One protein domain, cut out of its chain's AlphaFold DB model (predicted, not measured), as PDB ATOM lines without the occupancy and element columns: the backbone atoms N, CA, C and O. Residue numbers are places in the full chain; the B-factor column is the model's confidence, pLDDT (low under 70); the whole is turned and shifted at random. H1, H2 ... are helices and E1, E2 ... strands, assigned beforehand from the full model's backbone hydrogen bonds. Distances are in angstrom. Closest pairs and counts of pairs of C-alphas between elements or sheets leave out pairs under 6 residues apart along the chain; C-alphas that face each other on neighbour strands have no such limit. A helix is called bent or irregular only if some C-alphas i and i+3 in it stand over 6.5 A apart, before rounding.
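Overview. This is residues 7 to 112 of the 133 residues of an uncharacterized protein of Macrophomina phaseolina (strain MS6) (UniProt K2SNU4). A small parallel sheet, E1 E2 E3, has H3 and H4 side by side over one face, two layers, while short H1 crosses H3 near one end of the sheet. H2 packs loosely on H1, off the sheet, and E4 lies far out at one end of the longest axis. The printed part has 106 residues, with four named helices and four named strands in the order E1 H1 H2 H3 E2 H4 E3 E4 along the chain; the class is mixed, helices and strands, and the whole is compact, with a radius of gyration of the C-alphas of 13.8 A and spans of 43 by 31 by 20 A.

Along the chain. E1, residues 7 to 11, begins at C-alpha 7 (176.871, 173.773, 173.805). H1 is 13 to 18, irregular, but only just: C-alphas 14 and 17 are 6.7 A apart. H2 is 27 to 35; H3, 43 to 59, 24.3 A; E2, 62 to 69, 17.3 A, bends by 51 degrees at residue 66; H4, 75 to 88, 21.1 A; E3, 91 to 96, 15.2 A; E4, 102 to 104, ends at C-alpha 104 (140.070, 177.660, 168.144).

Arrangement. E1 and E2 are parallel, N 8 to O 64 2.9 A; E2 and E3 are parallel, N 93 to O 65 2.8 A. E2, H4, E3 form a strand-helix-strand unit, parallel neighbours joined through a helix, its crossover right-handed; E1, H1 H2 H3, E2 form another. H3 and H4 touch, Leu 51 to Ala 84 C-alphas 4.9 A, the same way at 33 degrees, only just shallow. H1 touches H3, C-alphas of Trp 14 and Gln 50 4.0 A, about perpendicular at 81 degrees. O i to N i+4 pairs are within range throughout H3, 4 of 5 in H2, 9 of 10 in H4, 0 of 2 in H1, where 2 of 3 i+3 pairs are.

Size, cuts and confidence. The farthest C-alphas, Gly 61 and Pro 107, are 43.1 A apart. The printed part has no cut and no long link; residue 72 is under 70 in pLDDT.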
ATOM      1  N   ILE A   7     177.687 172.637 174.233       97.44
ATOM      2  CA  ILE A   7     176.871 173.773 173.805       97.44
ATOM      3  C   ILE A   7     175.673 173.209 173.043       97.44
ATOM      4  O   ILE A   7     175.849 172.599 171.989       97.44
ATOM      5  N   ASP A   8     174.476 173.425 173.575       97.50
ATOM      6  CA  ASP A   8     173.224 173.100 172.902       97.50
ATOM      7  C   ASP A   8     172.777 174.303 172.059       97.50
ATOM      8  O   ASP A   8     172.562 175.406 172.566       97.50
ATOM      9  N   ALA A   9     172.694 174.105 170.747       97.75
ATOM     10  CA  ALA A   9     172.393 175.171 169.800       97.75
ATOM     11  C   ALA A   9     170.889 175.448 169.639       97.75
ATOM     12  O   ALA A   9     170.547 176.434 168.986       97.75
ATOM     13  N   HIS A  10     170.003 174.605 170.182       97.38
ATOM     14  CA  HIS A  10     168.555 174.800 170.090       97.38
ATOM     15  C   HIS A  10     167.812 173.934 171.109       97.38
ATOM     16  O   HIS A  10     167.695 172.724 170.933       97.38
ATOM     17  N   GLN A  11     167.208 174.577 172.106       96.62
ATOM     18  CA  GLN A  11     166.368 173.915 173.100       96.62
ATOM     19  C   GLN A  11     165.026 174.626 173.275       96.62
ATOM     20  O   GLN A  11     164.933 175.843 173.152       96.62
ATOM     21  N   HIS A  12     163.989 173.873 173.638       96.38
ATOM     22  CA  HIS A  12     162.727 174.407 174.149       96.38
ATOM     23  C   HIS A  12     162.607 174.120 175.649       96.38
ATOM     24  O   HIS A  12     161.958 173.152 176.049       96.38
ATOM     25  N   ALA A  13     163.256 174.927 176.498       97.19
ATOM     26  CA  ALA A  13     163.503 174.535 177.889       97.19
ATOM     27  C   ALA A  13     162.206 174.272 178.676       97.19
ATOM     28  O   ALA A  13     162.032 173.181 179.223       97.19
ATOM     29  N   TRP A  14     161.249 175.205 178.638       96.38
ATOM     30  CA  TRP A  14     159.946 175.066 179.303       96.38
ATOM     31  C   TRP A  14     159.147 173.828 178.866       96.38
ATOM     32  O   TRP A  14     158.365 173.278 179.647       96.38
ATOM     33  N   GLN A  15     159.322 173.394 177.615       96.31
ATOM     34  CA  GLN A  15     158.529 172.332 176.999       96.31
ATOM     35  C   GLN A  15     158.995 170.936 177.421       96.31
ATOM     36  O   GLN A  15     158.312 169.944 177.171       96.31
ATOM     37  N   THR A  16     160.115 170.843 178.140       95.50
ATOM     38  CA  THR A  16     160.627 169.591 178.716       95.50
ATOM     39  C   THR A  16     159.576 168.863 179.571       95.50
ATOM     40  O   THR A  16     159.617 167.638 179.687       95.50
ATOM     41  N   GLN A  17     158.568 169.583 180.073       95.88
ATOM     42  CA  GLN A  17     157.371 169.054 180.740       95.88
ATOM     43  C   GLN A  17     156.559 168.051 179.896       95.88
ATOM     44  O   GLN A  17     155.822 167.239 180.447       95.88
ATOM     45  N   LEU A  18     156.688 168.090 178.566       95.56
ATOM     46  CA  LEU A  18     156.025 167.188 177.614       95.56
ATOM     47  C   LEU A  18     156.948 166.070 177.102       95.56
ATOM     48  O   LEU A  18     156.576 165.327 176.187       95.56
ATOM     49  N   SER A  19     158.151 165.928 177.669       92.31
ATOM     50  CA  SER A  19     159.109 164.897 177.256       92.31
ATOM     51  C   SER A  19     158.479 163.503 177.296       92.31
ATOM     52  O   SER A  19     157.828 163.121 178.265       92.31
ATOM     53  N   GLY A  20     158.664 162.736 176.222       93.38
ATOM     54  CA  GLY A  20     158.103 161.389 176.069       93.38
ATOM     55  C   GLY A  20     156.679 161.329 175.500       93.38
ATOM     56  O   GLY A  20     156.267 160.265 175.046       93.38
ATOM     57  N   ARG A  21     155.936 162.447 175.434       94.94
ATOM     58  CA  ARG A  21     154.557 162.473 174.898       94.94
ATOM     59  C   ARG A  21     154.479 162.308 173.376       94.94
ATOM     60  O   ARG A  21     153.482 161.801 172.874       94.94
ATOM     61  N   HIS A  22     155.506 162.748 172.652       95.25
ATOM     62  CA  HIS A  22     155.457 162.955 171.198       95.25
ATOM     63  C   HIS A  22     156.256 161.919 170.388       95.25
ATOM     64  O   HIS A  22     156.546 162.137 169.218       95.25
ATOM     65  N   ALA A  23     156.616 160.779 170.990       94.00
ATOM     66  CA  ALA A  23     157.514 159.791 170.376       94.00
ATOM     67  C   ALA A  23     156.957 159.120 169.101       94.00
ATOM     68  O   ALA A  23     157.724 158.587 168.305       94.00
ATOM     69  N   ASN A  24     155.636 159.134 168.908       95.56
ATOM     70  CA  ASN A  24     154.935 158.520 167.776       95.56
ATOM     71  C   ASN A  24     154.288 159.543 166.823       95.56
ATOM     72  O   ASN A  24     153.425 159.168 166.031       95.56
ATOM     73  N   GLN A  25     154.651 160.821 166.930       95.94
ATOM     74  CA  GLN A  25     154.079 161.906 166.132       95.94
ATOM     75  C   GLN A  25     155.066 162.381 165.066       95.94
ATOM     76  O   GLN A  25     156.268 162.471 165.320       95.94
ATOM     77  N   LEU A  26     154.563 162.721 163.875       96.31
ATOM     78  CA  LEU A  26     155.346 163.494 162.914       96.31
ATOM     79  C   LEU A  26     155.384 164.964 163.342       96.31
ATOM     80  O   LEU A  26     154.605 165.406 164.185       96.31
ATOM     81  N   PHE A  27     156.258 165.748 162.710       93.12
ATOM     82  CA  PHE A  27     156.403 167.171 163.019       93.12
ATOM     83  C   PHE A  27     155.063 167.924 162.988       93.12
ATOM     84  O   PHE A  27     154.736 168.632 163.936       93.12
ATOM     85  N   LEU A  28     154.248 167.723 161.944       92.25
ATOM     86  CA  LEU A  28     152.955 168.404 161.815       92.25
ATOM     87  C   LEU A  28     151.908 167.929 162.831       92.25
ATOM     88  O   LEU A  28     151.059 168.727 163.216       92.25
ATOM     89  N   ASP A  29     151.990 166.683 163.302       92.50
ATOM     90  CA  ASP A  29     151.126 166.178 164.379       92.50
ATOM     91  C   ASP A  29     151.540 166.769 165.737       92.50
ATOM     92  O   ASP A  29     150.700 167.066 166.591       92.50
ATOM     93  N   TYR A  30     152.847 166.974 165.926       92.50
ATOM     94  CA  TYR A  30     153.438 167.574 167.118       92.50
ATOM     95  C   TYR A  30     153.112 169.068 167.254       92.50
ATOM     96  O   TYR A  30     152.906 169.534 168.376       92.50
ATOM     97  N   MET A  31     153.019 169.823 166.153       91.38
ATOM     98  CA  MET A  31     152.744 171.267 166.208       91.38
ATOM     99  C   MET A  31     151.519 171.612 167.078       91.38
ATOM    100  O   MET A  31     151.684 172.331 168.067       91.38
ATOM    101  N   PRO A  32     150.307 171.082 166.807       89.19
ATOM    102  CA  PRO A  32     149.160 171.322 167.669       89.19
ATOM    103  C   PRO A  32     149.258 170.567 168.992       89.19
ATOM    104  O   PRO A  32     148.852 171.118 170.003       89.19
ATOM    105  N   ALA A  33     149.781 169.339 169.028       90.31
ATOM    106  CA  ALA A  33     149.735 168.504 170.231       90.31
ATOM    107  C   ALA A  33     150.778 168.866 171.303       90.31
ATOM    108  O   ALA A  33     150.604 168.465 172.455       90.31
ATOM    109  N   GLY A  34     151.844 169.582 170.932       92.38
ATOM    110  CA  GLY A  34     152.981 169.926 171.787       92.38
ATOM    111  C   GLY A  34     153.446 171.371 171.620       92.38
ATOM    112  O   GLY A  34     153.404 172.133 172.584       92.38
ATOM    113  N   ASN A  35     153.865 171.778 170.416       91.94
ATOM    114  CA  ASN A  35     154.496 173.093 170.197       91.94
ATOM    115  C   ASN A  35     153.586 174.275 170.558       91.94
ATOM    116  O   ASN A  35     154.037 175.292 171.068       91.94
ATOM    117  N   PHE A  36     152.285 174.150 170.299       90.19
ATOM    118  CA  PHE A  36     151.327 175.221 170.563       90.19
ATOM    119  C   PHE A  36     150.628 175.123 171.923       90.19
ATOM    120  O   PHE A  36     149.618 175.784 172.145       90.19
ATOM    121  N   GLN A  37     151.127 174.287 172.833       90.38
ATOM    122  CA  GLN A  37     150.446 174.001 174.097       90.38
ATOM    123  C   GLN A  37     150.684 175.043 175.192       90.38
ATOM    124  O   GLN A  37     150.051 174.948 176.238       90.38
ATOM    125  N   SER A  38     151.521 176.060 174.962       90.38
ATOM    126  CA  SER A  38     151.803 177.114 175.945       90.38
ATOM    127  C   SER A  38     150.561 177.815 176.539       90.38
ATOM    128  O   SER A  38     150.620 178.161 177.716       90.38
ATOM    129  N   PRO A  39     149.399 177.967 175.855       87.62
ATOM    130  CA  PRO A  39     148.187 178.519 176.476       87.62
ATOM    131  C   PRO A  39     147.598 177.675 177.618       87.62
ATOM    132  O   PRO A  39     146.767 178.179 178.368       87.62
ATOM    133  N   ASN A  40     148.001 176.408 177.749       89.25
ATOM    134  CA  ASN A  40     147.530 175.499 178.798       89.25
ATOM    135  C   ASN A  40     148.395 175.541 180.070       89.25
ATOM    136  O   ASN A  40     148.132 174.784 181.001       89.25
ATOM    137  N   TYR A  41     149.415 176.400 180.108       92.06
ATOM    138  CA  TYR A  41     150.365 176.516 181.211       92.06
ATOM    139  C   TYR A  41     150.143 177.818 181.978       92.06
ATOM    140  O   TYR A  41     149.920 178.883 181.398       92.06
ATOM    141  N   THR A  42     150.222 177.742 183.302       94.38
ATOM    142  CA  THR A  42     150.262 178.918 184.173       94.38
ATOM    143  C   THR A  42     151.682 179.486 184.251       94.38
ATOM    144  O   THR A  42     152.657 178.825 183.894       94.38
ATOM    145  N   LEU A  43     151.832 180.698 184.799       94.56
ATOM    146  CA  LEU A  43     153.161 181.257 185.088       94.56
ATOM    147  C   LEU A  43     153.982 180.341 186.012       94.56
ATOM    148  O   LEU A  43     155.183 180.181 185.814       94.56
ATOM    149  N   SER A  44     153.335 179.689 186.983       96.56
ATOM    150  CA  SER A  44     154.004 178.727 187.865       96.56
ATOM    151  C   SER A  44     154.531 177.519 187.088       96.56
ATOM    152  O   SER A  44     155.662 177.092 187.316       96.56
ATOM    153  N   ASP A  45     153.749 176.995 186.141       96.69
ATOM    154  CA  ASP A  45     154.181 175.863 185.316       96.69
ATOM    155  C   ASP A  45     155.345 176.257 184.397       96.69
ATOM    156  O   ASP A  45     156.273 175.474 184.200       96.69
ATOM    157  N   PHE A  46     155.360 177.493 183.882       96.00
ATOM    158  CA  PHE A  46     156.511 178.004 183.137       96.00
ATOM    159  C   PHE A  46     157.764 178.106 184.000       96.00
ATOM    160  O   PHE A  46     158.827 177.697 183.541       96.00
ATOM    161  N   TYR A  47     157.666 178.603 185.237       97.06
ATOM    162  CA  TYR A  47     158.825 178.683 186.130       97.06
ATOM    163  C   TYR A  47     159.442 177.299 186.361       97.06
ATOM    164  O   TYR A  47     160.636 177.097 186.135       97.06
ATOM    165  N   TRP A  48     158.624 176.330 186.781       98.19
ATOM    166  CA  TRP A  48     159.118 174.994 187.112       98.19
ATOM    167  C   TRP A  48     159.558 174.210 185.883       98.19
ATOM    168  O   TRP A  48     160.605 173.570 185.929       98.19
ATOM    169  N   GLY A  49     158.820 174.300 184.777       97.44
ATOM    170  CA  GLY A  49     159.201 173.656 183.525       97.44
ATOM    171  C   GLY A  49     160.502 174.194 182.949       97.44
ATOM    172  O   GLY A  49     161.341 173.421 182.496       97.44
ATOM    173  N   GLN A  50     160.690 175.514 182.995       98.00
ATOM    174  CA  GLN A  50     161.927 176.150 182.556       98.00
ATOM    175  C   GLN A  50     163.108 175.713 183.428       98.00
ATOM    176  O   GLN A  50     164.145 175.321 182.898       98.00
ATOM    177  N   LEU A  51     162.946 175.743 184.756       98.50
ATOM    178  CA  LEU A  51     163.990 175.327 185.692       98.50
ATOM    179  C   LEU A  51     164.360 173.848 185.501       98.50
ATOM    180  O   LEU A  51     165.543 173.535 185.400       98.50
ATOM    181  N   ASP A  52     163.373 172.952 185.402       98.25
ATOM    182  CA  ASP A  52     163.587 171.522 185.135       98.25
ATOM    183  C   ASP A  52     164.321 171.292 183.806       98.25
ATOM    184  O   ASP A  52     165.300 170.547 183.764       98.25
ATOM    185  N   GLY A  53     163.917 171.983 182.735       98.12
ATOM    186  CA  GLY A  53     164.591 171.914 181.438       98.12
ATOM    187  C   GLY A  53     166.058 172.340 181.508       98.12
ATOM    188  O   GLY A  53     166.934 171.646 180.988       98.12
ATOM    189  N   CYS A  54     166.356 173.440 182.203       98.50
ATOM    190  CA  CYS A  54     167.732 173.899 182.399       98.50
ATOM    191  C   CYS A  54     168.561 172.940 183.269       98.50
ATOM    192  O   CYS A  54     169.724 172.683 182.957       98.50
ATOM    193  N   LEU A  55     167.986 172.384 184.339       98.38
ATOM    194  CA  LEU A  55     168.679 171.421 185.201       98.38
ATOM    195  C   LEU A  55     168.970 170.105 184.470       98.38
ATOM    196  O   LEU A  55     170.056 169.556 184.630       98.38
ATOM    197  N   LYS A  56     168.056 169.638 183.611       97.62
ATOM    198  CA  LYS A  56     168.282 168.467 182.748       97.62
ATOM    199  C   LYS A  56     169.435 168.661 181.770       97.62
ATOM    200  O   LYS A  56     170.203 167.731 181.544       97.62
ATOM    201  N   LEU A  57     169.584 169.859 181.208       97.50
ATOM    202  CA  LEU A  57     170.734 170.178 180.360       97.50
ATOM    203  C   LEU A  57     172.050 170.098 181.139       97.50
ATOM    204  O   LEU A  57     173.009 169.504 180.652       97.50
ATOM    205  N   LEU A  58     172.085 170.666 182.347       97.25
ATOM    206  CA  LEU A  58     173.268 170.622 183.210       97.25
ATOM    207  C   LEU A  58     173.623 169.187 183.615       97.25
ATOM    208  O   LEU A  58     174.795 168.820 183.555       97.25
ATOM    209  N   ASP A  59     172.624 168.372 183.962       96.75
ATOM    210  CA  ASP A  59     172.793 166.946 184.272       96.75
ATOM    211  C   ASP A  59     173.370 166.163 183.078       96.75
ATOM    212  O   ASP A  59     174.261 165.332 183.240       96.75
ATOM    213  N   ALA A  60     172.960 166.512 181.854       95.50
ATOM    214  CA  ALA A  60     173.510 165.958 180.615       95.50
ATOM    215  C   ALA A  60     174.897 166.521 180.221       95.50
ATOM    216  O   ALA A  60     175.466 166.107 179.209       95.50
ATOM    217  N   GLY A  61     175.461 167.457 180.994       95.44
ATOM    218  CA  GLY A  61     176.773 168.070 180.746       95.44
ATOM    219  C   GLY A  61     176.763 169.296 179.820       95.44
ATOM    220  O   GLY A  61     177.830 169.827 179.486       95.44
ATOM    221  N   THR A  62     175.586 169.779 179.413       97.12
ATOM    222  CA  THR A  62     175.438 171.041 178.677       97.12
ATOM    223  C   THR A  62     175.615 172.220 179.619       97.12
ATOM    224  O   THR A  62     174.961 172.319 180.651       97.12
ATOM    225  N   THR A  63     176.479 173.163 179.242       96.81
ATOM    226  CA  THR A  63     176.753 174.361 180.064       96.81
ATOM    227  C   THR A  63     176.292 175.662 179.424       96.81
ATOM    228  O   THR A  63     176.186 176.671 180.123       96.81
ATOM    229  N   THR A  64     176.035 175.641 178.115       97.81
ATOM    230  CA  THR A  64     175.534 176.778 177.344       97.81
ATOM    231  C   THR A  64     174.415 176.293 176.436       97.81
ATOM    232  O   THR A  64     174.582 175.275 175.771       97.81
ATOM    233  N   VAL A  65     173.307 177.025 176.384       98.38
ATOM    234  CA  VAL A  65     172.154 176.696 175.543       98.38
ATOM    235  C   VAL A  65     171.633 177.921 174.799       98.38
ATOM    236  O   VAL A  65     171.641 179.024 175.344       98.38
ATOM    237  N   LEU A  66     171.160 177.739 173.569       98.38
ATOM    238  CA  LEU A  66     170.212 178.657 172.944       98.38
ATOM    239  C   LEU A  66     168.797 178.170 173.249       98.38
ATOM    240  O   LEU A  66     168.358 177.140 172.741       98.38
ATOM    241  N   ASP A  67     168.097 178.913 174.098       97.56
ATOM    242  CA  ASP A  67     166.718 178.617 174.465       97.56
ATOM    243  C   ASP A  67     165.766 179.320 173.499       97.56
ATOM    244  O   ASP A  67     165.614 180.543 173.527       97.56
ATOM    245  N   HIS A  68     165.133 178.538 172.631       96.25
ATOM    246  CA  HIS A  68     164.049 178.969 171.764       96.25
ATOM    247  C   HIS A  68     162.756 179.070 172.585       96.25
ATOM    248  O   HIS A  68     161.911 178.156 172.621       96.25
ATOM    249  N   ALA A  69     162.632 180.216 173.253       93.75
ATOM    250  CA  ALA A  69     161.646 180.515 174.276       93.75
ATOM    251  C   ALA A  69     160.278 180.860 173.668       93.75
ATOM    252  O   ALA A  69     159.833 182.012 173.661       93.75
ATOM    253  N   HIS A  70     159.590 179.825 173.188       92.25
ATOM    254  CA  HIS A  70     158.240 179.901 172.618       92.25
ATOM    255  C   HIS A  70     157.100 179.767 173.646       92.25
ATOM    256  O   HIS A  70     155.949 179.485 173.315       92.25
ATOM    257  N   LEU A  71     157.428 180.013 174.914       84.19
ATOM    258  CA  LEU A  71     156.490 180.153 176.032       84.19
ATOM    259  C   LEU A  71     155.808 181.524 176.087       84.19
ATOM    260  O   LEU A  71     154.962 181.747 176.946       84.19
ATOM    261  N   ALA A  72     156.207 182.457 175.217       69.88
ATOM    262  CA  ALA A  72     155.768 183.848 175.220       69.88
ATOM    263  C   ALA A  72     154.309 183.992 174.752       69.88
ATOM    264  O   ALA A  72     154.035 184.516 173.679       69.88
ATOM    265  N   THR A  73     153.374 183.507 175.567       73.31
ATOM    266  CA  THR A  73     151.932 183.758 175.455       73.31
ATOM    267  C   THR A  73     151.531 185.068 176.130       73.31
ATOM    268  O   THR A  73     150.456 185.600 175.858       73.31
ATOM    269  N   SER A  74     152.392 185.588 177.010       76.31
ATOM    270  CA  SER A  74     152.265 186.894 177.647       76.31
ATOM    271  C   SER A  74     153.648 187.479 177.996       76.31
ATOM    272  O   SER A  74     154.626 186.726 178.102       76.31
ATOM    273  N   PRO A  75     153.765 188.805 178.208       78.56
ATOM    274  CA  PRO A  75     155.006 189.433 178.681       78.56
ATOM    275  C   PRO A  75     155.514 188.876 180.024       78.56
ATOM    276  O   PRO A  75     156.722 188.791 180.276       78.56
ATOM    277  N   GLU A  76     154.596 188.459 180.895       89.00
ATOM    278  CA  GLU A  76     154.898 187.891 182.210       89.00
ATOM    279  C   GLU A  76     155.525 186.498 182.098       89.00
ATOM    280  O   GLU A  76     156.327 186.127 182.955       89.00
ATOM    281  N   ALA A  77     155.220 185.740 181.039       89.50
ATOM    282  CA  ALA A  77     155.788 184.411 180.828       89.50
ATOM    283  C   ALA A  77     157.314 184.484 180.645       89.50
ATOM    284  O   ALA A  77     158.056 183.790 181.343       89.50
ATOM    285  N   ALA A  78     157.803 185.401 179.802       88.75
ATOM    286  CA  ALA A  78     159.242 185.650 179.655       88.75
ATOM    287  C   ALA A  78     159.871 186.153 180.966       88.75
ATOM    288  O   ALA A  78     160.922 185.667 181.386       88.75
ATOM    289  N   SER A  79     159.178 187.063 181.661       91.81
ATOM    290  CA  SER A  79     159.605 187.588 182.966       91.81
ATOM    291  C   SER A  79     159.649 186.519 184.067       91.81
ATOM    292  O   SER A  79     160.329 186.707 185.071       91.81
ATOM    293  N   THR A  80     158.960 185.393 183.872       95.06
ATOM    294  CA  THR A  80     158.955 184.239 184.780       95.06
ATOM    295  C   THR A  80     160.028 183.209 184.408       95.06
ATOM    296  O   THR A  80     160.712 182.678 185.286       95.06
ATOM    297  N   ALA A  81     160.233 182.959 183.112       95.44
ATOM    298  CA  ALA A  81     161.229 182.007 182.615       95.44
ATOM    299  C   ALA A  81     162.681 182.481 182.831       95.44
ATOM    300  O   ALA A  81     163.571 181.670 183.099       95.44
ATOM    301  N   ILE A  82     162.940 183.791 182.766       95.69
ATOM    302  CA  ILE A  82     164.288 184.338 182.992       95.69
ATOM    303  C   ILE A  82     164.789 184.036 184.423       95.69
ATOM    304  O   ILE A  82     165.861 183.439 184.543       95.69
ATOM    305  N   PRO A  83     164.049 184.349 185.509       97.44
ATOM    306  CA  PRO A  83     164.423 183.942 186.865       97.44
ATOM    307  C   PRO A  83     164.637 182.435 187.031       97.44
ATOM    308  O   PRO A  83     165.605 182.038 187.671       97.44
ATOM    309  N   ALA A  84     163.790 181.590 186.433       98.06
ATOM    310  CA  ALA A  84     163.970 180.136 186.469       98.06
ATOM    311  C   ALA A  84     165.297 179.704 185.820       98.06
ATOM    312  O   ALA A  84     166.042 178.900 186.379       98.06
ATOM    313  N   THR A  85     165.634 180.304 184.676       98.19
ATOM    314  CA  THR A  85     166.907 180.074 183.983       98.19
ATOM    315  C   THR A  85     168.090 180.492 184.857       98.19
ATOM    316  O   THR A  85     169.036 179.722 185.017       98.19
ATOM    317  N   LEU A  86     168.025 181.669 185.489       98.25
ATOM    318  CA  LEU A  86     169.069 182.155 186.400       98.25
ATOM    319  C   LEU A  86     169.249 181.235 187.614       98.25
ATOM    320  O   LEU A  86     170.382 180.926 187.976       98.25
ATOM    321  N   SER A  87     168.151 180.750 188.199       98.50
ATOM    322  CA  SER A  87     168.167 179.818 189.335       98.50
ATOM    323  C   SER A  87     168.852 178.487 189.016       98.50
ATOM    324  O   SER A  87     169.383 177.852 189.924       98.50
ATOM    325  N   SER A  88     168.875 178.062 187.749       98.38
ATOM    326  CA  SER A  88     169.583 176.842 187.334       98.38
ATOM    327  C   SER A  88     171.108 177.005 187.279       98.38
ATOM    328  O   SER A  88     171.836 176.027 187.413       98.38
ATOM    329  N   GLY A  89     171.604 178.229 187.058       97.81
ATOM    330  CA  GLY A  89     173.025 178.509 186.831       97.81
ATOM    331  C   GLY A  89     173.548 178.203 185.416       97.81
ATOM    332  O   GLY A  89     174.745 178.366 185.175       97.81
ATOM    333  N   ILE A  90     172.697 177.786 184.468       98.19
ATOM    334  CA  ILE A  90     173.105 177.560 183.071       98.19
ATOM    335  C   ILE A  90     173.408 178.886 182.349       98.19
ATOM    336  O   ILE A  90     172.754 179.903 182.590       98.19
ATOM    337  N   ARG A  91     174.362 178.896 181.404       98.19
ATOM    338  CA  ARG A  91     174.441 179.996 180.425       98.19
ATOM    339  C   ARG A  91     173.360 179.800 179.374       98.19
ATOM    340  O   ARG A  91     173.353 178.784 178.689       98.19
ATOM    341  N   SER A  92     172.499 180.793 179.203       97.94
ATOM    342  CA  SER A  92     171.445 180.756 178.194       97.94
ATOM    343  C   SER A  92     171.502 181.979 177.288       97.94
ATOM    344  O   SER A  92     171.617 183.112 177.758       97.94
ATOM    345  N   ILE A  93     171.403 181.744 175.982       97.88
ATOM    346  CA  ILE A  93     170.957 182.735 175.009       97.88
ATOM    347  C   ILE A  93     169.438 182.600 174.954       97.88
ATOM    348  O   ILE A  93     168.915 181.681 174.326       97.88
ATOM    349  N   PHE A  94     168.737 183.508 175.630       95.50
ATOM    350  CA  PHE A  94     167.278 183.511 175.667       95.50
ATOM    351  C   PHE A  94     166.722 184.107 174.366       95.50
ATOM    352  O   PHE A  94     166.576 185.325 174.230       95.50
ATOM    353  N   ALA A  95     166.455 183.249 173.384       95.12
ATOM    354  CA  ALA A  95     165.896 183.625 172.095       95.12
ATOM    355  C   ALA A  95     164.366 183.663 172.197       95.12
ATOM    356  O   ALA A  95     163.683 182.663 171.969       95.12
ATOM    357  N   LEU A  96     163.832 184.834 172.560       91.06
ATOM    358  CA  LEU A  96     162.390 185.068 172.616       91.06
ATOM    359  C   LEU A  96     161.757 184.751 171.253       91.06
ATOM    360  O   LEU A  96     162.084 185.387 170.252       91.06
ATOM    361  N   ALA A  97     160.844 183.781 171.234       89.25
ATOM    362  CA  ALA A  97     160.208 183.292 170.016       89.25
ATOM    363  C   ALA A  97     158.678 183.320 170.162       89.25
ATOM    364  O   ALA A  97     158.070 182.299 170.477       89.25
ATOM    365  N   PRO A  98     158.034 184.482 169.973       82.75
ATOM    366  CA  PRO A  98     156.584 184.599 170.057       82.75
ATOM    367  C   PRO A  98     155.866 183.607 169.139       82.75
ATOM    368  O   PRO A  98     156.222 183.456 167.969       82.75
ATOM    369  N   VAL A  99     154.836 182.948 169.666       81.12
ATOM    370  CA  VAL A  99     153.969 182.043 168.903       81.12
ATOM    371  C   VAL A  99     152.563 182.599 168.862       81.12
ATOM    372  O   VAL A  99     152.087 183.159 169.843       81.12
ATOM    373  N   ASN A 100     151.892 182.415 167.726       79.81
ATOM    374  CA  ASN A 100     150.529 182.894 167.560       79.81
ATOM    375  C   ASN A 100     149.603 182.232 168.582       79.81
ATOM    376  O   ASN A 100     149.507 181.002 168.647       79.81
ATOM    377  N   LYS A 101     148.847 183.049 169.308       79.31
ATOM    378  CA  LYS A 101     147.795 182.576 170.199       79.31
ATOM    379  C   LYS A 101     146.723 181.821 169.420       79.31
ATOM    380  O   LYS A 101     146.160 182.339 168.457       79.31
ATOM    381  N   ILE A 102     146.401 180.613 169.867       83.69
ATOM    382  CA  ILE A 102     145.312 179.819 169.292       83.69
ATOM    383  C   ILE A 102     143.976 180.276 169.875       83.69
ATOM    384  O   ILE A 102     143.820 180.376 171.091       83.69
ATOM    385  N   THR A 103     143.005 180.530 169.001       81.25
ATOM    386  CA  THR A 103     141.636 180.936 169.360       81.25
ATOM    387  C   THR A 103     140.627 179.808 169.197       81.25
ATOM    388  O   THR A 103     139.607 179.800 169.884       81.25
ATOM    389  N   ASN A 104     140.908 178.836 168.327       84.19
ATOM    390  CA  ASN A 104     140.070 177.660 168.144       84.19
ATOM    391  C   ASN A 104     140.913 176.416 167.849       84.19
ATOM    392  O   ASN A 104     141.840 176.469 167.041       84.19
ATOM    393  N   TRP A 105     140.557 175.300 168.486       83.50
ATOM    394  CA  TRP A 105     141.231 174.006 168.332       83.50
ATOM    395  C   TRP A 105     140.452 173.027 167.442       83.50
ATOM    396  O   TRP A 105     141.036 172.066 166.949       83.50
ATOM    397  N   HIS A 106     139.145 173.242 167.229       76.25
ATOM    398  CA  HIS A 106     138.275 172.307 166.508       76.25
ATOM    399  C   HIS A 106     137.152 173.037 165.741       76.25
ATOM    400  O   HIS A 106     136.559 173.961 166.293       76.25
ATOM    401  N   PRO A 107     136.774 172.650 164.503       75.31
ATOM    402  CA  PRO A 107     137.352 171.601 163.650       75.31
ATOM    403  C   PRO A 107     138.644 172.023 162.936       75.31
ATOM    404  O   PRO A 107     139.304 171.190 162.321       75.31
ATOM    405  N   HIS A 108     139.016 173.302 163.021       77.44
ATOM    406  CA  HIS A 108     140.227 173.844 162.419       77.44
ATOM    407  C   HIS A 108     140.990 174.686 163.432       77.44
ATOM    408  O   HIS A 108     140.387 175.425 164.215       77.44
ATOM    409  N   LEU A 109     142.317 174.580 163.372       79.44
ATOM    410  CA  LEU A 109     143.223 175.441 164.111       79.44
ATOM    411  C   LEU A 109     143.072 176.879 163.606       79.44
ATOM    412  O   LEU A 109     143.269 177.136 162.417       79.44
ATOM    413  N   ALA A 110     142.732 177.804 164.501       82.94
ATOM    414  CA  ALA A 110     142.668 179.229 164.195       82.94
ATOM    415  C   ALA A 110     143.606 180.020 165.110       82.94
ATOM    416  O   ALA A 110     143.674 179.764 166.314       82.94
ATOM    417  N   PHE A 111     144.308 180.990 164.528       82.31
ATOM    418  CA  PHE A 111     145.201 181.901 165.236       82.31
ATOM    419  C   PHE A 111     144.514 183.241 165.498       82.31
ATOM    420  O   PHE A 111     143.644 183.668 164.736       82.31
ATOM    421  N   SER A 112     144.912 183.909 166.575       79.75
ATOM    422  CA  SER A 112     144.476 185.264 166.888       79.75
ATOM    423  C   SER A 112     145.034 186.235 165.845       79.75
ATOM    424  O   SER A 112     146.254 186.305 165.693       79.75
TER     425      SER A 112